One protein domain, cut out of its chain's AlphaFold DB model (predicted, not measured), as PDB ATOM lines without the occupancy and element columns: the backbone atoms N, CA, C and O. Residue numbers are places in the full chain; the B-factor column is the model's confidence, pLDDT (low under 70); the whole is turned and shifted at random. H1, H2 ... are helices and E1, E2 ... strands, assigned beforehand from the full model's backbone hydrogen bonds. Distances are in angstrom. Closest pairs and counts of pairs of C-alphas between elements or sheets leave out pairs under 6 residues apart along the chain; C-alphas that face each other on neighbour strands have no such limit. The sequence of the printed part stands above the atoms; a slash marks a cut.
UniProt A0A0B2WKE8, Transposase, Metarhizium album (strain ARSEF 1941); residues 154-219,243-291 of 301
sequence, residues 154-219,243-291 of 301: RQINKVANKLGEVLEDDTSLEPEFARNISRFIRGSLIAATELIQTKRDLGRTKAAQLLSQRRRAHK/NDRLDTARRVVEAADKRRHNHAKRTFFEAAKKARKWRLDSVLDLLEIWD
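AT A GLANCE: This is residues 154 to 219 and 243 to 291 of the 301 residues of the protein "Transposase" of Metarhizium album (strain ARSEF 1941) (UniProt A0A0B2WKE8). Two long helices, H2 and H3, make the arms of an open V whose point is missing, with the cut in the chain at the narrow end and an empty gap between the arms. The shorter H1 folds back along the first part of H2, on the side turned to H3, as a helical hairpin, and after H3 a short tail with the strand E1 turns off from the line of that helix. The printed part has 115 residues, with three named helices and one named strand in the order H1, H2, H3, E1, and its class is mostly helix. It is extended, with a radius of gyration of the C-alphas of 24.8 A and spans of 72 by 49 by 24 A, only just flat.

HOW THE PARTS SIT: The longest helix is H2, residues 175 to 219. H1, residues 154 to 169, touches H2 with residues 178 to 189 of H2 alone; the closest C-alphas of the two are those of Leu 167 and Ala 178, 6.0 A apart. H1 and H2 run opposite ways at a shallow tilt of 17 degrees, and they form a helical hairpin. Residues 193 to 219 of H2 stand free. H3, residues 243 to 280, touches no helix and is apart from both H1 and H2; its residues 243 to 274 stand free. E1, residues 287 to 290, pairs with no named strand. The closest C-alphas of H3 and E1 are those of Arg 279 and Leu 287, 7.9 A apart. E1 is apart from H1 and H2. In H1, H2 and H3 every O i to N i+4 pair is within hydrogen-bond range.

IN THESE COORDINATES: H2 has 45 residues and measures 65.3 A from its first to its last C-alpha, from C-alpha 175 at (173.843, 178.978, 109.828) to C-alpha 219 at (159.427, 181.385, 173.462). H1, 16 residues, measures 22.9 A and begins at C-alpha 154, at (154.058, 176.387, 128.621). H3, 38 residues, measures 55.3 A. E1, four residues, measures 9.8 A and ends at C-alpha 290, at (125.691, 166.010, 125.442).

THE WHOLE: The two C-alphas farthest apart are those of Ser 172 and Asn 243, 72.8 A. Residues 220 to 242 are not printed, and C-alphas 219 and 243 are 17.9 A apart across this cut, which lies in the link from H2 to H3. Of the links that are printed whole, H1 to H2 is tight, with 5 residues, and H3 to E1 is short, with 6. The mean pLDDT of the printed part is 83.7; residue 171 and residues 217 to 219 are under 70.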
ATOM      1  N   ARG A 154     154.686 177.234 129.643       74.38
ATOM      2  CA  ARG A 154     154.058 176.387 128.621       74.38
ATOM      3  C   ARG A 154     153.976 177.085 127.260       74.38
ATOM      4  O   ARG A 154     154.226 176.439 126.250       74.38
ATOM      5  N   GLN A 155     153.618 178.369 127.232       77.81
ATOM      6  CA  GLN A 155     153.598 179.160 125.998       77.81
ATOM      7  C   GLN A 155     155.015 179.388 125.467       77.81
ATOM      8  O   GLN A 155     155.223 179.216 124.273       77.81
ATOM      9  N   ILE A 156     155.990 179.669 126.343       80.56
ATOM     10  CA  ILE A 156     157.402 179.810 125.948       80.56
ATOM     11  C   ILE A 156     157.897 178.513 125.290       80.56
ATOM     12  O   ILE A 156     158.441 178.570 124.195       80.56
ATOM     13  N   ASN A 157     157.628 177.343 125.884       81.88
ATOM     14  CA  ASN A 157     157.976 176.050 125.278       81.88
ATOM     15  C   ASN A 157     157.276 175.810 123.931       81.88
ATOM     16  O   ASN A 157     157.878 175.265 123.014       81.88
ATOM     17  N   LYS A 158     156.009 176.218 123.787       81.31
ATOM     18  CA  LYS A 158     155.270 176.067 122.524       81.31
ATOM     19  C   LYS A 158     155.888 176.914 121.406       81.31
ATOM     20  O   LYS A 158     156.028 176.426 120.291       81.31
ATOM     21  N   VAL A 159     156.256 178.158 121.712       82.31
ATOM     22  CA  VAL A 159     156.921 179.068 120.766       82.31
ATOM     23  C   VAL A 159     158.329 178.572 120.438       82.31
ATOM     24  O   VAL A 159     158.697 178.534 119.270       82.31
ATOM     25  N   ALA A 160     159.081 178.125 121.446       83.56
ATOM     26  CA  ALA A 160     160.417 177.559 121.280       83.56
ATOM     27  C   ALA A 160     160.426 176.345 120.342       83.56
ATOM     28  O   ALA A 160     161.259 176.289 119.446       83.56
ATOM     29  N   ASN A 161     159.484 175.411 120.510       82.25
ATOM     30  CA  ASN A 161     159.387 174.228 119.653       82.25
ATOM     31  C   ASN A 161     159.009 174.599 118.214       82.25
ATOM     32  O   ASN A 161     159.663 174.141 117.287       82.25
ATOM     33  N   LYS A 162     158.019 175.487 118.033       82.81
ATOM     34  CA  LYS A 162     157.599 175.949 116.700       82.81
ATOM     35  C   LYS A 162     158.740 176.653 115.955       82.81
ATOM     36  O   LYS A 162     158.903 176.453 114.761       82.81
ATOM     37  N   LEU A 163     159.525 177.478 116.652       80.62
ATOM     38  CA  LEU A 163     160.700 178.129 116.067       80.62
ATOM     39  C   LEU A 163     161.840 177.141 115.809       80.62
ATOM     40  O   LEU A 163     162.531 177.293 114.814       80.62
ATOM     41  N   GLY A 164     162.033 176.142 116.674       81.00
ATOM     42  CA  GLY A 164     163.021 175.084 116.464       81.00
ATOM     43  C   GLY A 164     162.760 174.296 115.181       81.00
ATOM     44  O   GLY A 164     163.669 174.159 114.377       81.00
ATOM     45  N   GLU A 165     161.510 173.883 114.956       81.94
ATOM     46  CA  GLU A 165     161.088 173.182 113.733       81.94
ATOM     47  C   GLU A 165     161.351 174.031 112.475       81.94
ATOM     48  O   GLU A 165     161.955 173.557 111.521       81.94
ATOM     49  N   VAL A 166     161.000 175.323 112.499       81.19
ATOM     50  CA  VAL A 166     161.238 176.240 111.364       81.19
ATOM     51  C   VAL A 166     162.731 176.464 111.093       81.19
ATOM     52  O   VAL A 166     163.138 176.571 109.941       81.19
ATOM     53  N   LEU A 167     163.553 176.545 112.142       79.56
ATOM     54  CA  LEU A 167     165.000 176.735 112.014       79.56
ATOM     55  C   LEU A 167     165.732 175.477 111.528       79.56
ATOM     56  O   LEU A 167     166.833 175.601 110.998       79.56
ATOM     57  N   GLU A 168     165.162 174.290 111.748       76.88
ATOM     58  CA  GLU A 168     165.708 173.016 111.266       76.88
ATOM     59  C   GLU A 168     165.298 172.723 109.812       76.88
ATOM     60  O   GLU A 168     166.112 172.186 109.062       76.88
ATOM     61  N   ASP A 169     164.087 173.119 109.400       75.94
ATOM     62  CA  ASP A 169     163.558 172.866 108.049       75.94
ATOM     63  C   ASP A 169     164.050 173.867 106.983       75.94
ATOM     64  O   ASP A 169     164.095 173.535 105.795       75.94
ATOM     65  N   ASP A 170     164.423 175.093 107.365       74.12
ATOM     66  CA  ASP A 170     164.789 176.137 106.401       74.12
ATOM     67  C   ASP A 170     166.299 176.173 106.101       74.12
ATOM     68  O   ASP A 170     167.091 176.858 106.755       74.12
ATOM     69  N   THR A 171     166.708 175.457 105.049       69.19
ATOM     70  CA  THR A 171     168.102 175.408 104.570       69.19
ATOM     71  C   THR A 171     168.595 176.717 103.941       69.19
ATOM     72  O   THR A 171     169.770 176.809 103.584       69.19
ATOM     73  N   SER A 172     167.716 177.710 103.746       76.81
ATOM     74  CA  SER A 172     168.072 179.012 103.163       76.81
ATOM     75  C   SER A 172     168.599 180.018 104.195       76.81
ATOM     76  O   SER A 172     169.181 181.039 103.821       76.81
ATOM     77  N   LEU A 173     168.430 179.729 105.490       76.62
ATOM     78  CA  LEU A 173     168.874 180.595 106.576       76.62
ATOM     79  C   LEU A 173     170.387 180.511 106.794       76.62
ATOM     80  O   LEU A 173     171.000 179.445 106.753       76.62
ATOM     81  N   GLU A 174     170.992 181.656 107.111       82.81
ATOM     82  CA  GLU A 174     172.400 181.719 107.483       82.81
ATOM     83  C   GLU A 174     172.656 180.860 108.746       82.81
ATOM     84  O   GLU A 174     172.010 181.077 109.781       82.81
ATOM     85  N   PRO A 175     173.616 179.912 108.720       82.12
ATOM     86  CA  PRO A 175     173.843 178.978 109.828       82.12
ATOM     87  C   PRO A 175     174.142 179.666 111.165       82.12
ATOM     88  O   PRO A 175     173.780 179.180 112.242       82.12
ATOM     89  N   GLU A 176     174.808 180.820 111.112       84.50
ATOM     90  CA  GLU A 176     175.123 181.614 112.294       84.50
ATOM     91  C   GLU A 176     173.874 182.257 112.908       84.50
ATOM     92  O   GLU A 176     173.707 182.240 114.133       84.50
ATOM     93  N   PHE A 177     172.956 182.747 112.074       83.38
ATOM     94  CA  PHE A 177     171.690 183.312 112.521       83.38
ATOM     95  C   PHE A 177     170.829 182.255 113.226       83.38
ATOM     96  O   PHE A 177     170.406 182.468 114.367       83.38
ATOM     97  N   ALA A 178     170.669 181.070 112.628       82.50
ATOM     98  CA  ALA A 178     169.909 179.968 113.226       82.50
ATOM     99  C   ALA A 178     170.489 179.519 114.581       82.50
ATOM    100  O   ALA A 178     169.760 179.305 115.564       82.50
ATOM    101  N   ARG A 179     171.823 179.458 114.680       83.69
ATOM    102  CA  ARG A 179     172.535 179.155 115.930       83.69
ATOM    103  C   ARG A 179     172.304 180.227 116.997       83.69
ATOM    104  O   ARG A 179     172.100 179.887 118.166       83.69
ATOM    105  N   ASN A 180     172.325 181.505 116.624       85.56
ATOM    106  CA  ASN A 180     172.112 182.618 117.550       85.56
ATOM    107  C   ASN A 180     170.677 182.649 118.092       85.56
ATOM    108  O   ASN A 180     170.490 182.777 119.305       85.56
ATOM    109  N   ILE A 181     169.673 182.420 117.239       85.94
ATOM    110  CA  ILE A 181     168.273 182.305 117.671       85.94
ATOM    111  C   ILE A 181     168.082 181.094 118.594       85.94
ATOM    112  O   ILE A 181     167.484 181.217 119.664       85.94
ATOM    113  N   SER A 182     168.674 179.944 118.262       83.75
ATOM    114  CA  SER A 182     168.624 178.747 119.115       83.75
ATOM    115  C   SER A 182     169.222 178.987 120.508       83.75
ATOM    116  O   SER A 182     168.655 178.569 121.524       83.75
ATOM    117  N   ARG A 183     170.354 179.702 120.590       85.81
ATOM    118  CA  ARG A 183     170.961 180.107 121.873       85.81
ATOM    119  C   ARG A 183     170.058 181.061 122.651       85.81
ATOM    120  O   ARG A 183     169.906 180.884 123.860       85.81
ATOM    121  N   PHE A 184     169.442 182.029 121.975       86.69
ATOM    122  CA  PHE A 184     168.515 182.983 122.584       86.69
ATOM    123  C   PHE A 184     167.276 182.294 123.180       86.69
ATOM    124  O   PHE A 184     166.902 182.567 124.324       86.69
ATOM    125  N   ILE A 185     166.684 181.341 122.453       85.38
ATOM    126  CA  ILE A 185     165.537 180.548 122.921       85.38
ATOM    127  C   ILE A 185     165.912 179.744 124.174       85.38
ATOM    128  O   ILE A 185     165.203 179.798 125.182       85.38
ATOM    129  N   ARG A 186     167.056 179.042 124.152       84.81
ATOM    130  CA  ARG A 186     167.543 178.277 125.316       84.81
ATOM    131  C   ARG A 186     167.809 179.177 126.524       84.81
ATOM    132  O   ARG A 186     167.398 178.831 127.628       84.81
ATOM    133  N   GLY A 187     168.435 180.337 126.322       86.50
ATOM    134  CA  GLY A 187     168.669 181.316 127.389       86.50
ATOM    135  C   GLY A 187     167.368 181.831 128.011       86.50
ATOM    136  O   GLY A 187     167.234 181.868 129.234       86.50
ATOM    137  N   SER A 188     166.373 182.131 127.175       84.81
ATOM    138  CA  SER A 188     165.046 182.579 127.619       84.81
ATOM    139  C   SER A 188     164.316 181.512 128.443       84.81
ATOM    140  O   SER A 188     163.688 181.825 129.457       84.81
ATOM    141  N   LEU A 189     164.432 180.238 128.054       85.19
ATOM    142  CA  LEU A 189     163.875 179.112 128.809       85.19
ATOM    143  C   LEU A 189     164.541 178.947 130.178       85.19
ATOM    144  O   LEU A 189     163.836 178.794 131.178       85.19
ATOM    145  N   ILE A 190     165.873 179.027 130.240       86.94
ATOM    146  CA  ILE A 190     166.626 178.941 131.499       86.94
ATOM    147  C   ILE A 190     166.182 180.060 132.447       86.94
ATOM    148  O   ILE A 190     165.739 179.770 133.560       86.94
ATOM    149  N   ALA A 191     166.167 181.312 131.980       86.88
ATOM    150  CA  ALA A 191     165.749 182.460 132.786       86.88
ATOM    151  C   ALA A 191     164.307 182.316 133.314       86.88
ATOM    152  O   ALA A 191     164.029 182.580 134.487       86.88
ATOM    153  N   ALA A 192     163.379 181.837 132.477       85.31
ATOM    154  CA  ALA A 192     162.000 181.594 132.895       85.31
ATOM    155  C   ALA A 192     161.894 180.481 133.955       85.31
ATOM    156  O   ALA A 192     161.112 180.603 134.906       85.31
ATOM    157  N   THR A 193     162.671 179.400 133.822       85.69
ATOM    158  CA  THR A 193     162.693 178.313 134.817       85.69
ATOM    159  C   THR A 193     163.272 178.768 136.153       85.69
ATOM    160  O   THR A 193     162.675 178.485 137.196       85.69
ATOM    161  N   GLU A 194     164.365 179.529 136.123       89.94
ATOM    162  CA  GLU A 194     165.023 180.084 137.304       89.94
ATOM    163  C   GLU A 194     164.095 181.052 138.046       89.94
ATOM    164  O   GLU A 194     163.899 180.933 139.257       89.94
ATOM    165  N   LEU A 195     163.405 181.943 137.327       86.50
ATOM    166  CA  LEU A 195     162.423 182.857 137.917       86.50
ATOM    167  C   LEU A 195     161.292 182.111 138.642       86.50
ATOM    168  O   LEU A 195     160.807 182.531 139.695       86.50
ATOM    169  N   ILE A 196     160.832 180.997 138.078       84.94
ATOM    170  CA  ILE A 196     159.778 180.193 138.698       84.94
ATOM    171  C   ILE A 196     160.305 179.470 139.944       84.94
ATOM    172  O   ILE A 196     159.585 179.384 140.944       84.94
ATOM    173  N   GLN A 197     161.532 178.948 139.910       88.19
ATOM    174  CA  GLN A 197     162.164 178.303 141.066       88.19
ATOM    175  C   GLN A 197     162.398 179.302 142.204       88.19
ATOM    176  O   GLN A 197     161.902 179.082 143.309       88.19
ATOM    177  N   THR A 198     163.015 180.447 141.912       87.94
ATOM    178  CA  THR A 198     163.273 181.518 142.892       87.94
ATOM    179  C   THR A 198     161.986 182.026 143.537       87.94
ATOM    180  O   THR A 198     161.929 182.181 144.756       87.94
ATOM    181  N   LYS A 199     160.899 182.200 142.769       86.38
ATOM    182  CA  LYS A 199     159.580 182.557 143.328       86.38
ATOM    183  C   LYS A 199     159.046 181.504 144.302       86.38
ATOM    184  O   LYS A 199     158.473 181.865 145.333       86.38
ATOM    185  N   ARG A 200     159.212 180.210 144.005       87.62
ATOM    186  CA  ARG A 200     158.795 179.134 144.924       87.62
ATOM    187  C   ARG A 200     159.647 179.120 146.187       87.62
ATOM    188  O   ARG A 200     159.090 178.986 147.277       87.62
ATOM    189  N   ASP A 201     160.957 179.277 146.051       89.69
ATOM    190  CA  ASP A 201     161.872 179.264 147.190       89.69
ATOM    191  C   ASP A 201     161.673 180.485 148.084       89.69
ATOM    192  O   ASP A 201     161.588 180.326 149.300       89.69
ATOM    193  N   LEU A 202     161.424 181.666 147.510       91.56
ATOM    194  CA  LEU A 202     161.010 182.854 148.261       91.56
ATOM    195  C   LEU A 202     159.711 182.616 149.049       91.56
ATOM    196  O   LEU A 202     159.576 183.039 150.196       91.56
ATOM    197  N   GLY A 203     158.745 181.913 148.453       90.06
ATOM    198  CA  GLY A 203     157.520 181.517 149.148       90.06
ATOM    199  C   GLY A 203     157.797 180.609 150.352       90.06
ATOM    200  O   GLY A 203     157.238 180.819 151.431       90.06
ATOM    201  N   ARG A 204     158.695 179.628 150.191       87.81
ATOM    202  CA  ARG A 204     159.107 178.705 151.264       87.81
ATOM    203  C   ARG A 204     159.864 179.420 152.378       87.81
ATOM    204  O   ARG A 204     159.543 179.205 153.546       87.81
ATOM    205  N   THR A 205     160.825 180.281 152.043       87.69
ATOM    206  CA  THR A 205     161.618 181.027 153.034       87.69
ATOM    207  C   THR A 205     160.743 181.992 153.819       87.69
ATOM    208  O   THR A 205     160.816 182.009 155.046       87.69
ATOM    209  N   LYS A 206     159.832 182.712 153.154       89.94
ATOM    210  CA  LYS A 206     158.879 183.607 153.822       89.94
ATOM    211  C   LYS A 206     157.944 182.845 154.764       89.94
ATOM    212  O   LYS A 206     157.717 183.281 155.890       89.94
ATOM    213  N   ALA A 207     157.442 181.680 154.348       84.75
ATOM    214  CA  ALA A 207     156.629 180.823 155.214       84.75
ATOM    215  C   ALA A 207     157.422 180.310 156.429       84.75
ATOM    216  O   ALA A 207     156.924 180.360 157.555       84.75
ATOM    217  N   ALA A 208     158.669 179.870 156.228       84.38
ATOM    218  CA  ALA A 208     159.555 179.437 157.307       84.38
ATOM    219  C   ALA A 208     159.897 180.584 158.273       84.38
ATOM    220  O   ALA A 208     159.907 180.382 159.488       84.38
ATOM    221  N   GLN A 209     160.107 181.797 157.758       87.75
ATOM    222  CA  GLN A 209     160.356 182.994 158.558       87.75
ATOM    223  C   GLN A 209     159.144 183.350 159.422       87.75
ATOM    224  O   GLN A 209     159.307 183.561 160.620       87.75
ATOM    225  N   LEU A 210     157.932 183.339 158.856       85.62
ATOM    226  CA  LEU A 210     156.693 183.558 159.614       85.62
ATOM    227  C   LEU A 210     156.505 182.502 160.709       85.62
ATOM    228  O   LEU A 210     156.144 182.827 161.840       85.62
ATOM    229  N   LEU A 211     156.783 181.235 160.396       78.81
ATOM    230  CA  LEU A 211     156.704 180.146 161.368       78.81
ATOM    231  C   LEU A 211     157.746 180.311 162.489       78.81
ATOM    232  O   LEU A 211     157.436 180.093 163.658       78.81
ATOM    233  N   SER A 212     158.966 180.730 162.143       78.38
ATOM    234  CA  SER A 212     160.045 181.026 163.092       78.38
ATOM    235  C   SER A 212     159.708 182.222 163.987       78.38
ATOM    236  O   SER A 212     159.874 182.137 165.201       78.38
ATOM    237  N   GLN A 213     159.158 183.301 163.424       80.12
ATOM    238  CA  GLN A 213     158.679 184.460 164.184       80.12
ATOM    239  C   GLN A 213     157.579 184.064 165.171       80.12
ATOM    240  O   GLN A 213     157.682 184.418 166.342       80.12
ATOM    241  N   ARG A 214     156.592 183.258 164.747       75.00
ATOM    242  CA  ARG A 214     155.579 182.697 165.659       75.00
ATOM    243  C   ARG A 214     156.226 181.889 166.781       75.00
ATOM    244  O   ARG A 214     155.959 182.147 167.947       75.00
ATOM    245  N   ARG A 215     157.134 180.959 166.457       71.75
ATOM    246  CA  ARG A 215     157.850 180.157 167.469       71.75
ATOM    247  C   ARG A 215     158.639 181.022 168.453       71.75
ATOM    248  O   ARG A 215     158.656 180.709 169.636       71.75
ATOM    249  N   ARG A 216     159.282 182.098 167.988       70.31
ATOM    250  CA  ARG A 216     160.011 183.044 168.849       70.31
ATOM    251  C   ARG A 216     159.065 183.850 169.731       70.31
ATOM    252  O   ARG A 216     159.342 183.952 170.917       70.31
ATOM    253  N   ALA A 217     157.941 184.332 169.199       66.69
ATOM    254  CA  ALA A 217     156.917 185.019 169.987       66.69
ATOM    255  C   ALA A 217     156.399 184.142 171.144       66.69
ATOM    256  O   ALA A 217     156.246 184.628 172.257       66.69
ATOM    257  N   HIS A 218     156.250 182.832 170.919       56.03
ATOM    258  CA  HIS A 218     155.865 181.878 171.967       56.03
ATOM    259  C   HIS A 218     157.003 181.481 172.929       56.03
ATOM    260  O   HIS A 218     156.728 180.911 173.980       56.03
ATOM    261  N   LYS A 219     158.277 181.765 172.616       53.62
ATOM    262  CA  LYS A 219     159.427 181.385 173.462       53.62
ATOM    263  C   LYS A 219     159.755 182.419 174.552       53.62
ATOM    264  O   LYS A 219     160.477 182.087 175.484       53.62
ATOM    265  N   ASN A 243     142.606 175.736 172.535       81.19
ATOM    266  CA  ASN A 243     142.416 176.300 171.197       81.19
ATOM    267  C   ASN A 243     143.497 175.834 170.211       81.19
ATOM    268  O   ASN A 243     143.172 175.444 169.090       81.19
ATOM    269  N   ASP A 244     144.763 175.795 170.627       77.81
ATOM    270  CA  ASP A 244     145.874 175.322 169.794       77.81
ATOM    271  C   ASP A 244     145.729 173.837 169.434       77.81
ATOM    272  O   ASP A 244     146.020 173.422 168.303       77.81
ATOM    273  N   ARG A 245     145.238 173.019 170.373       78.75
ATOM    274  CA  ARG A 245     144.916 171.605 170.123       78.75
ATOM    275  C   ARG A 245     143.772 171.467 169.124       78.75
ATOM    276  O   ARG A 245     143.886 170.660 168.199       78.75
ATOM    277  N   LEU A 246     142.714 172.266 169.266       85.44
ATOM    278  CA  LEU A 246     141.585 172.285 168.331       85.44
ATOM    279  C   LEU A 246     142.021 172.713 166.925       85.44
ATOM    280  O   LEU A 246     141.661 172.060 165.946       85.44
ATOM    281  N   ASP A 247     142.844 173.752 166.807       80.75
ATOM    282  CA  ASP A 247     143.375 174.213 165.521       80.75
ATOM    283  C   ASP A 247     144.313 173.185 164.881       80.75
ATOM    284  O   ASP A 247     144.283 172.970 163.664       80.75
ATOM    285  N   THR A 248     145.125 172.501 165.688       82.94
ATOM    286  CA  THR A 248     145.970 171.402 165.207       82.94
ATOM    287  C   THR A 248     145.115 170.247 164.688       82.94
ATOM    288  O   THR A 248     145.361 169.759 163.582       82.94
ATOM    289  N   ALA A 249     144.071 169.858 165.424       88.62
ATOM    290  CA  ALA A 249     143.128 168.828 164.997       88.62
ATOM    291  C   ALA A 249     142.407 169.216 163.694       88.62
ATOM    292  O   ALA A 249     142.368 168.415 162.759       88.62
ATOM    293  N   ARG A 250     141.929 170.465 163.572       90.00
ATOM    294  CA  ARG A 250     141.309 170.992 162.340       90.00
ATOM    295  C   ARG A 250     142.237 170.877 161.135       90.00
ATOM    296  O   ARG A 250     141.830 170.356 160.100       90.00
ATOM    297  N   ARG A 251     143.507 171.274 161.276       85.56
ATOM    298  CA  ARG A 251     144.499 171.160 160.189       85.56
ATOM    299  C   ARG A 251     144.755 169.714 159.773       85.56
ATOM    300  O   ARG A 251     144.965 169.454 158.589       85.56
ATOM    301  N   VAL A 252     144.759 168.774 160.720       90.44
ATOM    302  CA  VAL A 252     144.922 167.342 160.416       90.44
ATOM    303  C   VAL A 252     143.738 166.824 159.597       90.44
ATOM    304  O   VAL A 252     143.963 166.125 158.604       90.44
ATOM    305  N   VAL A 253     142.510 167.205 159.964       92.31
ATOM    306  CA  VAL A 253     141.286 166.845 159.228       92.31
ATOM    307  C   VAL A 253     141.299 167.446 157.822       92.31
ATOM    308  O   VAL A 253     141.221 166.700 156.848       92.31
ATOM    309  N   GLU A 254     141.539 168.753 157.685       90.19
ATOM    310  CA  GLU A 254     141.629 169.413 156.372       90.19
ATOM    311  C   GLU A 254     142.705 168.781 155.476       90.19
ATOM    312  O   GLU A 254     142.507 168.577 154.275       90.19
ATOM    313  N   ALA A 255     143.862 168.427 156.048       90.00
ATOM    314  CA  ALA A 255     144.924 167.749 155.313       90.00
ATOM    315  C   ALA A 255     144.530 166.322 154.899       90.00
ATOM    316  O   ALA A 255     144.969 165.844 153.847       90.00
ATOM    317  N   ALA A 256     143.741 165.609 155.705       92.12
ATOM    318  CA  ALA A 256     143.198 164.300 155.348       92.12
ATOM    319  C   ALA A 256     142.167 164.413 154.213       92.12
ATOM    320  O   ALA A 256     142.279 163.682 153.226       92.12
ATOM    321  N   ASP A 257     141.252 165.378 154.282       92.31
ATOM    322  CA  ASP A 257     140.240 165.611 153.243       92.31
ATOM    323  C   ASP A 257     140.871 166.035 151.920       92.31
ATOM    324  O   ASP A 257     140.552 165.490 150.860       92.31
ATOM    325  N   LYS A 258     141.869 166.921 151.966       91.38
ATOM    326  CA  LYS A 258     142.626 167.317 150.774       91.38
ATOM    327  C   LYS A 258     143.372 166.137 150.152       91.38
ATOM    328  O   LYS A 258     143.434 166.026 148.926       91.38
ATOM    329  N   ARG A 259     143.923 165.231 150.972       91.62
ATOM    330  CA  ARG A 259     144.548 163.984 150.493       91.62
ATOM    331  C   ARG A 259     143.524 163.064 149.831       91.62
ATOM    332  O   ARG A 259     143.795 162.590 148.730       91.62
ATOM    333  N   ARG A 260     142.350 162.869 150.443       91.38
ATOM    334  CA  ARG A 260     141.243 162.082 149.868       91.38
ATOM    335  C   ARG A 260     140.777 162.659 148.531       91.38
ATOM    336  O   ARG A 260     140.725 161.928 147.544       91.38
ATOM    337  N   HIS A 261     140.538 163.967 148.465       91.62
ATOM    338  CA  HIS A 261     140.134 164.651 147.236       91.62
ATOM    339  C   HIS A 261     141.183 164.505 146.125       91.62
ATOM    340  O   HIS A 261     140.857 164.138 144.997       91.62
ATOM    341  N   ASN A 262     142.462 164.729 146.440       91.19
ATOM    342  CA  ASN A 262     143.544 164.569 145.468       91.19
ATOM    343  C   ASN A 262     143.701 163.117 144.997       91.19
ATOM    344  O   ASN A 262     144.004 162.892 143.825       91.19
ATOM    345  N   HIS A 263     143.487 162.140 145.881       93.06
ATOM    346  CA  HIS A 263     143.500 160.726 145.518       93.06
ATOM    347  C   HIS A 263     142.358 160.392 144.549       93.06
ATOM    348  O   HIS A 263     142.635 159.870 143.473       93.06
ATOM    349  N   ALA A 264     141.119 160.782 144.867       91.69
ATOM    350  CA  ALA A 264     139.957 160.588 143.994       91.69
ATOM    351  C   ALA A 264     140.137 161.269 142.627       91.69
ATOM    352  O   ALA A 264     139.837 160.707 141.577       91.69
ATOM    353  N   LYS A 265     140.707 162.478 142.623       92.00
ATOM    354  CA  LYS A 265     141.055 163.190 141.392       92.00
ATOM    355  C   LYS A 265     142.063 162.395 140.559       92.00
ATOM    356  O   LYS A 265     141.879 162.246 139.355       92.00
ATOM    357  N   ARG A 266     143.121 161.864 141.180       92.50
ATOM    358  CA  ARG A 266     144.150 161.073 140.488       92.50
ATOM    359  C   ARG A 266     143.584 159.775 139.916       92.50
ATOM    360  O   ARG A 266     143.860 159.476 138.760       92.50
ATOM    361  N   THR A 267     142.791 159.032 140.688       93.81
ATOM    362  CA  THR A 267     142.160 157.791 140.211       93.81
ATOM    363  C   THR A 267     141.210 158.065 139.049       93.81
ATOM    364  O   THR A 267     141.265 157.353 138.048       93.81
ATOM    365  N   PHE A 268     140.427 159.147 139.115       92.81
ATOM    366  CA  PHE A 268     139.586 159.590 138.003       92.81
ATOM    367  C   PHE A 268     140.406 159.910 136.746       92.81
ATOM    368  O   PHE A 268     140.070 159.447 135.658       92.81
ATOM    369  N   PHE A 269     141.507 160.660 136.872       88.88
ATOM    370  CA  PHE A 269     142.359 160.992 135.723       88.88
ATOM    371  C   PHE A 269     143.029 159.764 135.098       88.88
ATOM    372  O   PHE A 269     143.090 159.677 133.872       88.88
ATOM    373  N   GLU A 270     143.503 158.810 135.903       91.75
ATOM    374  CA  GLU A 270     144.072 157.555 135.392       91.75
ATOM    375  C   GLU A 270     143.014 156.706 134.673       91.75
ATOM    376  O   GLU A 270     143.247 156.233 133.558       91.75
ATOM    377  N   ALA A 271     141.814 156.584 135.251       90.62
ATOM    378  CA  ALA A 271     140.692 155.906 134.604       90.62
ATOM    379  C   ALA A 271     140.313 156.584 133.277       90.62
ATOM    380  O   ALA A 271     140.157 155.913 132.256       90.62
ATOM    381  N   ALA A 272     140.253 157.919 133.253       87.00
ATOM    382  CA  ALA A 272     139.975 158.689 132.045       87.00
ATOM    383  C   ALA A 272     141.060 158.493 130.971       87.00
ATOM    384  O   ALA A 272     140.737 158.365 129.790       87.00
ATOM    385  N   LYS A 273     142.339 158.428 131.363       88.62
ATOM    386  CA  LYS A 273     143.459 158.162 130.449       88.62
ATOM    387  C   LYS A 273     143.359 156.762 129.841       88.62
ATOM    388  O   LYS A 273     143.499 156.621 128.626       88.62
ATOM    389  N   LYS A 274     143.057 155.746 130.656       89.62
ATOM    390  CA  LYS A 274     142.847 154.366 130.192       89.62
ATOM    391  C   LYS A 274     141.650 154.268 129.243       89.62
ATOM    392  O   LYS A 274     141.772 153.672 128.180       89.62
ATOM    393  N   ALA A 275     140.544 154.932 129.573       84.88
ATOM    394  CA  ALA A 275     139.361 154.985 128.719       84.88
ATOM    395  C   ALA A 275     139.634 155.681 127.376       84.88
ATOM    396  O   ALA A 275     139.130 155.238 126.351       84.88
ATOM    397  N   ARG A 276     140.441 156.753 127.340       83.00
ATOM    398  CA  ARG A 276     140.869 157.370 126.067       83.00
ATOM    399  C   ARG A 276     141.683 156.403 125.218       83.00
ATOM    400  O   ARG A 276     141.392 156.268 124.037       83.00
ATOM    401  N   LYS A 277     142.639 155.693 125.828       86.38
ATOM    402  CA  LYS A 277     143.426 154.670 125.128       86.38
ATOM    403  C   LYS A 277     142.525 153.580 124.534       86.38
ATOM    404  O   LYS A 277     142.631 153.291 123.355       86.38
ATOM    405  N   TRP A 278     141.583 153.047 125.309       87.88
ATOM    406  CA  TRP A 278     140.644 152.030 124.820       87.88
ATOM    407  C   TRP A 278     139.739 152.511 123.679       87.88
ATOM    408  O   TRP A 278     139.407 151.715 122.807       87.88
ATOM    409  N   ARG A 279     139.382 153.800 123.638       83.31
ATOM    410  CA  ARG A 279     138.657 154.386 122.496       83.31
ATOM    411  C   ARG A 279     139.520 154.524 121.245       83.31
ATOM    412  O   ARG A 279     139.007 154.383 120.142       83.31
ATOM    413  N   LEU A 280     140.813 154.809 121.406       80.88
ATOM    414  CA  LEU A 280     141.767 154.815 120.293       80.88
ATOM    415  C   LEU A 280     141.980 153.399 119.740       80.88
ATOM    416  O   LEU A 280     141.965 153.211 118.528       80.88
ATOM    417  N   ASP A 281     142.069 152.411 120.628       87.25
ATOM    418  CA  ASP A 281     142.249 150.994 120.287       87.25
ATOM    419  C   ASP A 281     140.933 150.314 119.826       87.25
ATOM    420  O   ASP A 281     140.897 149.104 119.633       87.25
ATOM    421  N   SER A 282     139.840 151.077 119.650       82.81
ATOM    422  CA  SER A 282     138.491 150.608 119.256       82.81
ATOM    423  C   SER A 282     137.861 149.546 120.173       82.81
ATOM    424  O   SER A 282     136.924 148.859 119.783       82.81
ATOM    425  N   VAL A 283     138.347 149.425 121.411       86.62
ATOM    426  CA  VAL A 283     137.784 148.541 122.448       86.62
ATOM    427  C   VAL A 283     136.523 149.153 123.072       86.62
ATOM    428  O   VAL A 283     135.699 148.443 123.642       86.62
ATOM    429  N   LEU A 284     136.384 150.479 123.003       81.56
ATOM    430  CA  LEU A 284     135.292 151.229 123.616       81.56
ATOM    431  C   LEU A 284     134.751 152.260 122.623       81.56
ATOM    432  O   LEU A 284     135.535 152.897 121.916       81.56
ATOM    433  N   ASP A 285     133.431 152.447 122.603       78.75
ATOM    434  CA  ASP A 285     132.777 153.376 121.681       78.75
ATOM    435  C   ASP A 285     133.242 154.830 121.871       78.75
ATOM    436  O   ASP A 285     133.702 155.260 122.942       78.75
ATOM    437  N   LEU A 286     133.116 155.604 120.790       74.81
ATOM    438  CA  LEU A 286     133.469 157.022 120.744       74.81
ATOM    439  C   LEU A 286     132.752 157.804 121.849       74.81
ATOM    440  O   LEU A 286     131.604 157.537 122.190       74.81
ATOM    441  N   LEU A 287     133.444 158.793 122.418       76.50
ATOM    442  CA  LEU A 287     132.863 159.599 123.484       76.50
ATOM    443  C   LEU A 287     131.830 160.561 122.889       76.50
ATOM    444  O   LEU A 287     132.195 161.449 122.113       76.50
ATOM    445  N   GLU A 288     130.577 160.396 123.300       79.31
ATOM    446  CA  GLU A 288     129.482 161.318 123.010       79.31
ATOM    447  C   GLU A 288     129.324 162.300 124.174       79.31
ATOM    448  O   GLU A 288     129.158 161.902 125.328       79.31
ATOM    449  N   ILE A 289     129.433 163.596 123.879       74.75
ATOM    450  CA  ILE A 289     129.222 164.670 124.854       74.75
ATOM    451  C   ILE A 289     127.894 165.342 124.528       74.75
ATOM    452  O   ILE A 289     127.723 165.830 123.410       74.75
ATOM    453  N   TRP A 290     126.999 165.367 125.512       73.44
ATOM    454  CA  TRP A 290     125.691 166.010 125.442       73.44
ATOM    455  C   TRP A 290     125.738 167.354 126.170       73.44
ATOM    456  O   TRP A 290     126.134 167.405 127.335       73.44
ATOM    457  N   ASP A 291     125.353 168.428 125.483       75.81
ATOM    458  CA  ASP A 291     125.147 169.752 126.087       75.81
ATOM    459  C   ASP A 291     123.667 169.959 126.473       75.81
ATOM    460  O   ASP A 291     122.784 169.291 125.930       75.81
TER     461      ASP A 291